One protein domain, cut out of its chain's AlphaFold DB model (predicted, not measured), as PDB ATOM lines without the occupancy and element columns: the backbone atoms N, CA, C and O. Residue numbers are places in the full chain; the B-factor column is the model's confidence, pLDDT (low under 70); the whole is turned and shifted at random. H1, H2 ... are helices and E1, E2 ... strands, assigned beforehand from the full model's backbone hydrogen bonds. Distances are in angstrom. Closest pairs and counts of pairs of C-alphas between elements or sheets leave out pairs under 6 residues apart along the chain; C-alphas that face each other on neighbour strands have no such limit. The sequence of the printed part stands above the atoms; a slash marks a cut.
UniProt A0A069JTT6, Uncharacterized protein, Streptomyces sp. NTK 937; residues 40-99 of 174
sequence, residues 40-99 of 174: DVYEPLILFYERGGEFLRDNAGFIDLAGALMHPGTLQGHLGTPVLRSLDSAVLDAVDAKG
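AT A GLANCE: This is residues 40 to 99 of the 174 residues of an uncharacterized protein of Streptomyces sp. NTK 937 (UniProt A0A069JTT6). An open, hollow ring of chain has helices H1 and H3 at one end, hairpin E1 and E2 towards the other, and short H2 in a free-standing corner, residues 74 to 83. The 60 printed residues run H1, E1, E2, H2, H3: mixed, under half in named elements. The whole is only just loose, close to compact, radius of gyration 12.8 A, spanning 35 by 26 by 23 A.

IN THESE COORDINATES: H1, residues 43 to 50, 10.4 A, begins at C-alpha (77.050, -18.770, 25.789). E1, residues 63 to 65, E2, residues 68 to 70, and H2, residues 75 to 78, follow. H3, residues 89 to 97, 11.9 A, ends at C-alpha (86.260, -36.701, 26.916).

HOW THE PARTS SIT: H1, H2 and H3 are apart from each other. Hairpin E1 and E2 is antiparallel, 154 degrees, with N 63 and O 70 within hydrogen-bond range at 2.8 A. In H1 and H3 every O i to N i+4 pair is within range; H2 is too short for one.

THE WHOLE: The printed part has no cut. H1 to E1 is a long link. pLDDT is under 70 in 26 residues, among them 93 to 99.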
ATOM      1  N   ASP A  40      79.175 -13.320  28.536       82.69
ATOM      2  CA  ASP A  40      77.937 -13.941  28.099       82.69
ATOM      3  C   ASP A  40      77.575 -15.066  29.070       82.69
ATOM      4  O   ASP A  40      78.223 -16.109  29.099       82.69
ATOM      5  N   VAL A  41      76.562 -14.855  29.908       83.81
ATOM      6  CA  VAL A  41      76.138 -15.897  30.853       83.81
ATOM      7  C   VAL A  41      75.310 -16.996  30.181       83.81
ATOM      8  O   VAL A  41      75.036 -18.010  30.819       83.81
ATOM      9  N   TYR A  42      74.922 -16.818  28.913       86.81
ATOM     10  CA  TYR A  42      74.139 -17.787  28.151       86.81
ATOM     11  C   TYR A  42      74.981 -18.570  27.140       86.81
ATOM     12  O   TYR A  42      74.605 -19.691  26.823       86.81
ATOM     13  N   GLU A  43      76.127 -18.051  26.689       85.69
ATOM     14  CA  GLU A  43      77.050 -18.770  25.789       85.69
ATOM     15  C   GLU A  43      77.416 -20.185  26.288       85.69
ATOM     16  O   GLU A  43      77.285 -21.121  25.500       85.69
ATOM     17  N   PRO A  44      77.753 -20.423  27.576       84.31
ATOM     18  CA  PRO A  44      78.001 -21.784  28.060       84.31
ATOM     19  C   PRO A  44      76.778 -22.703  27.956       84.31
ATOM     20  O   PRO A  44      76.923 -23.887  27.672       84.31
ATOM     21  N   LEU A  45      75.574 -22.167  28.191       82.38
ATOM     22  CA  LEU A  45      74.326 -22.931  28.103       82.38
ATOM     23  C   LEU A  45      73.991 -23.260  26.646       82.38
ATOM     24  O   LEU A  45      73.597 -24.382  26.355       82.38
ATOM     25  N   ILE A  46      74.182 -22.306  25.733       84.88
ATOM     26  CA  ILE A  46      73.983 -22.504  24.294       84.88
ATOM     27  C   ILE A  46      74.930 -23.593  23.785       84.88
ATOM     28  O   ILE A  46      74.461 -24.559  23.192       84.88
ATOM     29  N   LEU A  47      76.228 -23.495  24.091       84.44
ATOM     30  CA  LEU A  47      77.216 -24.504  23.699       84.44
ATOM     31  C   LEU A  47      76.909 -25.879  24.305       84.44
ATOM     32  O   LEU A  47      77.088 -26.891  23.637       84.44
ATOM     33  N   PHE A  48      76.422 -25.932  25.547       80.75
ATOM     34  CA  PHE A  48      75.968 -27.178  26.163       80.75
ATOM     35  C   PHE A  48      74.826 -27.826  25.360       80.75
ATOM     36  O   PHE A  48      74.918 -29.009  25.034       80.75
ATOM     37  N   TYR A  49      73.805 -27.058  24.962       79.56
ATOM     38  CA  TYR A  49      72.694 -27.566  24.147       79.56
ATOM     39  C   TYR A  49      73.116 -27.961  22.725       79.56
ATOM     40  O   TYR A  49      72.708 -29.008  22.229       79.56
ATOM     41  N   GLU A  50      73.945 -27.154  22.059       82.88
ATOM     42  CA  GLU A  50      74.445 -27.447  20.706       82.88
ATOM     43  C   GLU A  50      75.280 -28.733  20.658       82.88
ATOM     44  O   GLU A  50      75.347 -29.399  19.624       82.88
ATOM     45  N   ARG A  51      75.878 -29.108  21.792       78.25
ATOM     46  CA  ARG A  51      76.637 -30.349  21.976       78.25
ATOM     47  C   ARG A  51      75.776 -31.521  22.467       78.25
ATOM     48  O   ARG A  51      76.323 -32.554  22.835       78.25
ATOM     49  N   GLY A  52      74.449 -31.379  22.439       73.00
ATOM     50  CA  GLY A  52      73.491 -32.429  22.796       73.00
ATOM     51  C   GLY A  52      73.216 -32.561  24.293       73.00
ATOM     52  O   GLY A  52      72.529 -33.491  24.698       73.00
ATOM     53  N   GLY A  53      73.737 -31.649  25.115       76.06
ATOM     54  CA  GLY A  53      73.450 -31.616  26.540       76.06
ATOM     55  C   GLY A  53      72.000 -31.231  26.816       76.06
ATOM     56  O   GLY A  53      71.433 -30.347  26.174       76.06
ATOM     57  N   GLU A  54      71.410 -31.859  27.826       74.56
ATOM     58  CA  GLU A  54      70.080 -31.530  28.322       74.56
ATOM     59  C   GLU A  54      70.068 -31.461  29.848       74.56
ATOM     60  O   GLU A  54      70.930 -32.023  30.529       74.56
ATOM     61  N   PHE A  55      69.099 -30.731  30.396       76.62
ATOM     62  CA  PHE A  55      68.855 -30.735  31.828       76.62
ATOM     63  C   PHE A  55      67.378 -30.566  32.137       76.62
ATOM     64  O   PHE A  55      66.644 -29.891  31.411       76.62
ATOM     65  N   LEU A  56      66.966 -31.123  33.268       71.38
ATOM     66  CA  LEU A  56      65.639 -30.932  33.830       71.38
ATOM     67  C   LEU A  56      65.769 -30.308  35.212       71.38
ATOM     68  O   LEU A  56      66.770 -30.477  35.904       71.38
ATOM     69  N   ARG A  57      64.751 -29.557  35.624       69.69
ATOM     70  CA  ARG A  57      64.636 -29.134  37.013       69.69
ATOM     71  C   ARG A  57      63.559 -29.969  37.667       69.69
ATOM     72  O   ARG A  57      62.428 -29.977  37.187       69.69
ATOM     73  N   ASP A  58      63.903 -30.661  38.742       64.25
ATOM     74  CA  ASP A  58      62.902 -31.419  39.477       64.25
ATOM     75  C   ASP A  58      62.051 -30.497  40.371       64.25
ATOM     76  O   ASP A  58      62.364 -29.323  40.615       64.25
ATOM     77  N   ASN A  59      60.952 -31.044  40.889       66.44
ATOM     78  CA  ASN A  59      60.045 -30.314  41.776       66.44
ATOM     79  C   ASN A  59      60.642 -30.044  43.170       66.44
ATOM     80  O   ASN A  59      60.095 -29.238  43.922       66.44
ATOM     81  N   ALA A  60      61.748 -30.704  43.521       69.12
ATOM     82  CA  ALA A  60      62.494 -30.478  44.755       69.12
ATOM     83  C   ALA A  60      63.569 -29.380  44.598       69.12
ATOM     84  O   ALA A  60      64.192 -28.979  45.581       69.12
ATOM     85  N   GLY A  61      63.739 -28.837  43.388       68.62
ATOM     86  CA  GLY A  61      64.638 -27.734  43.079       68.62
ATOM     87  C   GLY A  61      66.033 -28.148  42.607       68.62
ATOM     88  O   GLY A  61      66.853 -27.249  42.405       68.62
ATOM     89  N   PHE A  62      66.293 -29.441  42.398       71.25
ATOM     90  CA  PHE A  62      67.540 -29.966  41.837       71.25
ATOM     91  C   PHE A  62      67.603 -29.764  40.322       71.25
ATOM     92  O   PHE A  62      66.582 -29.630  39.648       71.25
ATOM     93  N   ILE A  63      68.826 -29.738  39.796       76.25
ATOM     94  CA  ILE A  63      69.123 -29.779  38.364       76.25
ATOM     95  C   ILE A  63      69.544 -31.209  38.042       76.25
ATOM     96  O   ILE A  63      70.553 -31.678  38.562       76.25
ATOM     97  N   ASP A  64      68.774 -31.888  37.209       69.69
ATOM     98  CA  ASP A  64      69.093 -33.203  36.675       69.69
ATOM     99  C   ASP A  64      69.847 -33.050  35.350       69.69
ATOM    100  O   ASP A  64      69.319 -32.463  34.406       69.69
ATOM    101  N   LEU A  65      71.081 -33.552  35.295       72.50
ATOM    102  CA  LEU A  65      71.879 -33.687  34.077       72.50
ATOM    103  C   LEU A  65      71.942 -35.163  33.682       72.50
ATOM    104  O   LEU A  65      72.854 -35.870  34.113       72.50
ATOM    105  N   ALA A  66      70.972 -35.628  32.893       66.75
ATOM    106  CA  ALA A  66      70.915 -37.007  32.394       66.75
ATOM    107  C   ALA A  66      71.110 -38.075  33.501       66.75
ATOM    108  O   ALA A  66      71.918 -38.998  33.384       66.75
ATOM    109  N   GLY A  67      70.403 -37.927  34.624       59.12
ATOM    110  CA  GLY A  67      70.451 -38.824  35.783       59.12
ATOM    111  C   GLY A  67      71.442 -38.402  36.875       59.12
ATOM    112  O   GLY A  67      71.480 -39.024  37.942       59.12
ATOM    113  N   ALA A  68      72.238 -37.349  36.658       63.31
ATOM    114  CA  ALA A  68      73.066 -36.741  37.694       63.31
ATOM    115  C   ALA A  68      72.329 -35.566  38.359       63.31
ATOM    116  O   ALA A  68      72.316 -34.445  37.851       63.31
ATOM    117  N   LEU A  69      71.760 -35.818  39.540       59.72
ATOM    118  CA  LEU A  69      71.079 -34.796  40.336       59.72
ATOM    119  C   LEU A  69      72.083 -33.880  41.044       59.72
ATOM    120  O   LEU A  69      72.888 -34.312  41.873       59.72
ATOM    121  N   MET A  70      71.988 -32.587  40.759       70.56
ATOM    122  CA  MET A  70      72.808 -31.543  41.355       70.56
ATOM    123  C   MET A  70      71.943 -30.568  42.141       70.56
ATOM    124  O   MET A  70      70.968 -30.015  41.633       70.56
ATOM    125  N   HIS A  71      72.333 -30.292  43.382       74.69
ATOM    126  CA  HIS A  71      71.720 -29.205  44.130       74.69
ATOM    127  C   HIS A  71      72.297 -27.865  43.642       74.69
ATOM    128  O   HIS A  71      73.524 -27.720  43.623       74.69
ATOM    129  N   PRO A  72      71.469 -26.857  43.307       77.25
ATOM    130  CA  PRO A  72      71.962 -25.516  43.023       77.25
ATOM    131  C   PRO A  72      72.791 -24.999  44.203       77.25
ATOM    132  O   PRO A  72      72.314 -24.945  45.339       77.25
ATOM    133  N   GLY A  73      74.056 -24.663  43.962       73.38
ATOM    134  CA  GLY A  73      74.941 -24.174  45.016       73.38
ATOM    135  C   GLY A  73      74.559 -22.772  45.496       73.38
ATOM    136  O   GLY A  73      73.868 -22.011  44.815       73.38
ATOM    137  N   THR A  74      75.066 -22.380  46.663       79.62
ATOM    138  CA  THR A  74      75.001 -20.977  47.089       79.62
ATOM    139  C   THR A  74      75.990 -20.140  46.284       79.62
ATOM    140  O   THR A  74      76.997 -20.643  45.784       79.62
ATOM    141  N   LEU A  75      75.739 -18.838  46.174       74.81
ATOM    142  CA  LEU A  75      76.626 -17.924  45.447       74.81
ATOM    143  C   LEU A  75      78.057 -17.953  46.018       74.81
ATOM    144  O   LEU A  75      79.023 -18.009  45.267       74.81
ATOM    145  N   GLN A  76      78.183 -18.035  47.347       77.38
ATOM    146  CA  GLN A  76      79.465 -18.191  48.037       77.38
ATOM    147  C   GLN A  76      80.146 -19.533  47.734       77.38
ATOM    148  O   GLN A  76      81.362 -19.567  47.569       77.38
ATOM    149  N   GLY A  77      79.382 -20.624  47.630       70.06
ATOM    150  CA  GLY A  77      79.916 -21.936  47.258       70.06
ATOM    151  C   GLY A  77      80.515 -21.944  45.849       70.06
ATOM    152  O   GLY A  77      81.575 -22.525  45.637       70.06
ATOM    153  N   HIS A  78      79.898 -21.226  44.909       70.75
ATOM    154  CA  HIS A  78      80.390 -21.134  43.532       70.75
ATOM    155  C   HIS A  78      81.678 -20.313  43.384       70.75
ATOM    156  O   HIS A  78      82.424 -20.545  42.437       70.75
ATOM    157  N   LEU A  79      81.986 -19.401  44.316       75.25
ATOM    158  CA  LEU A  79      83.231 -18.618  44.276       75.25
ATOM    159  C   LEU A  79      84.491 -19.489  44.430       75.25
ATOM    160  O   LEU A  79      85.569 -19.073  44.012       75.25
ATOM    161  N   GLY A  80      84.367 -20.679  45.029       62.94
ATOM    162  CA  GLY A  80      85.466 -21.637  45.194       62.94
ATOM    163  C   GLY A  80      85.582 -22.675  44.074       62.94
ATOM    164  O   GLY A  80      86.551 -23.434  44.053       62.94
ATOM    165  N   THR A  81      84.619 -22.731  43.152       61.19
ATOM    166  CA  THR A  81      84.595 -23.737  42.086       61.19
ATOM    167  C   THR A  81      85.530 -23.325  40.945       61.19
ATOM    168  O   THR A  81      85.440 -22.194  40.464       61.19
ATOM    169  N   PRO A  82      86.418 -24.218  40.464       59.19
ATOM    170  CA  PRO A  82      87.237 -23.938  39.291       59.19
ATOM    171  C   PRO A  82      86.358 -23.628  38.076       59.19
ATOM    172  O   PRO A  82      85.579 -24.468  37.633       59.19
ATOM    173  N   VAL A  83      86.491 -22.418  37.535       66.44
ATOM    174  CA  VAL A  83      85.768 -21.986  36.333       66.44
ATOM    175  C   VAL A  83      86.525 -22.455  35.090       66.44
ATOM    176  O   VAL A  83      87.757 -22.358  35.041       66.44
ATOM    177  N   LEU A  84      85.799 -22.927  34.072       66.12
ATOM    178  CA  LEU A  84      86.374 -23.153  32.746       66.12
ATOM    179  C   LEU A  84      86.918 -21.829  32.203       66.12
ATOM    180  O   LEU A  84      86.200 -20.842  32.081       66.12
ATOM    181  N   ARG A  85      88.225 -21.793  31.928       67.50
ATOM    182  CA  ARG A  85      88.932 -20.570  31.511       67.50
ATOM    183  C   ARG A  85      88.695 -20.208  30.046       67.50
ATOM    184  O   ARG A  85      88.960 -19.073  29.672       67.50
ATOM    185  N   SER A  86      88.241 -21.169  29.246       76.94
ATOM    186  CA  SER A  86      87.906 -21.005  27.836       76.94
ATOM    187  C   SER A  86      86.742 -21.928  27.473       76.94
ATOM    188  O   SER A  86      86.601 -23.002  28.064       76.94
ATOM    189  N   LEU A  87      85.938 -21.489  26.505       79.62
ATOM    190  CA  LEU A  87      84.866 -22.252  25.865       79.62
ATOM    191  C   LEU A  87      85.264 -22.706  24.445       79.62
ATOM    192  O   LEU A  87      84.406 -23.084  23.655       79.62
ATOM    193  N   ASP A  88      86.559 -22.673  24.105       74.25
ATOM    194  CA  ASP A  88      87.059 -23.172  22.819       74.25
ATOM    195  C   ASP A  88      86.673 -24.641  22.608       74.25
ATOM    196  O   ASP A  88      86.796 -25.454  23.529       74.25
ATOM    197  N   SER A  89      86.306 -25.014  21.373       67.25
ATOM    198  CA  SER A  89      85.875 -26.385  21.049       67.25
ATOM    199  C   SER A  89      86.855 -27.437  21.558       67.25
ATOM    200  O   SER A  89      86.431 -28.364  22.223       67.25
ATOM    201  N   ALA A  90      88.166 -27.266  21.356       56.62
ATOM    202  CA  ALA A  90      89.162 -28.239  21.817       56.62
ATOM    203  C   ALA A  90      89.196 -28.413  23.350       56.62
ATOM    204  O   ALA A  90      89.506 -29.497  23.844       56.62
ATOM    205  N   VAL A  91      88.884 -27.357  24.113       66.00
ATOM    206  CA  VAL A  91      88.780 -27.419  25.580       66.00
ATOM    207  C   VAL A  91      87.494 -28.135  25.978       66.00
ATOM    208  O   VAL A  91      87.539 -29.009  26.840       66.00
ATOM    209  N   LEU A  92      86.373 -27.812  25.332       72.69
ATOM    210  CA  LEU A  92      85.089 -28.471  25.577       72.69
ATOM    211  C   LEU A  92      85.120 -29.952  25.173       72.69
ATOM    212  O   LEU A  92      84.693 -30.801  25.944       72.69
ATOM    213  N   ASP A  93      85.745 -30.288  24.046       67.38
ATOM    214  CA  ASP A  93      85.980 -31.664  23.597       67.38
ATOM    215  C   ASP A  93      86.815 -32.448  24.624       67.38
ATOM    216  O   ASP A  93      86.546 -33.621  24.891       67.38
ATOM    217  N   ALA A  94      87.815 -31.805  25.239       57.19
ATOM    218  CA  ALA A  94      88.616 -32.413  26.298       57.19
ATOM    219  C   ALA A  94      87.827 -32.598  27.605       57.19
ATOM    220  O   ALA A  94      88.060 -33.579  28.314       57.19
ATOM    221  N   VAL A  95      86.903 -31.689  27.929       69.12
ATOM    222  CA  VAL A  95      85.991 -31.814  29.079       69.12
ATOM    223  C   VAL A  95      84.995 -32.948  28.851       69.12
ATOM    224  O   VAL A  95      84.862 -33.801  29.722       69.12
ATOM    225  N   ASP A  96      84.396 -33.034  27.666       65.38
ATOM    226  CA  ASP A  96      83.462 -34.106  27.306       65.38
ATOM    227  C   ASP A  96      84.164 -35.472  27.266       65.38
ATOM    228  O   ASP A  96      83.618 -36.493  27.689       65.38
ATOM    229  N   ALA A  97      85.422 -35.510  26.814       57.44
ATOM    230  CA  ALA A  97      86.260 -36.701  26.916       57.44
ATOM    231  C   ALA A  97      86.590 -37.049  28.380       57.44
ATOM    232  O   ALA A  97      86.615 -38.226  28.750       57.44
ATOM    233  N   LYS A  98      86.800 -36.041  29.237       50.78
ATOM    234  CA  LYS A  98      87.021 -36.169  30.686       50.78
ATOM    235  C   LYS A  98      85.684 -36.306  31.426       50.78
ATOM    236  O   LYS A  98      85.324 -35.501  32.277       50.78
ATOM    237  N   GLY A  99      84.959 -37.364  31.107       54.53
ATOM    238  CA  GLY A  99      83.615 -37.607  31.631       54.53
ATOM    239  C   GLY A  99      82.864 -38.669  30.848       54.53
ATOM    240  O   GLY A  99      81.922 -39.248  31.381       54.53
TER     241      GLY A  99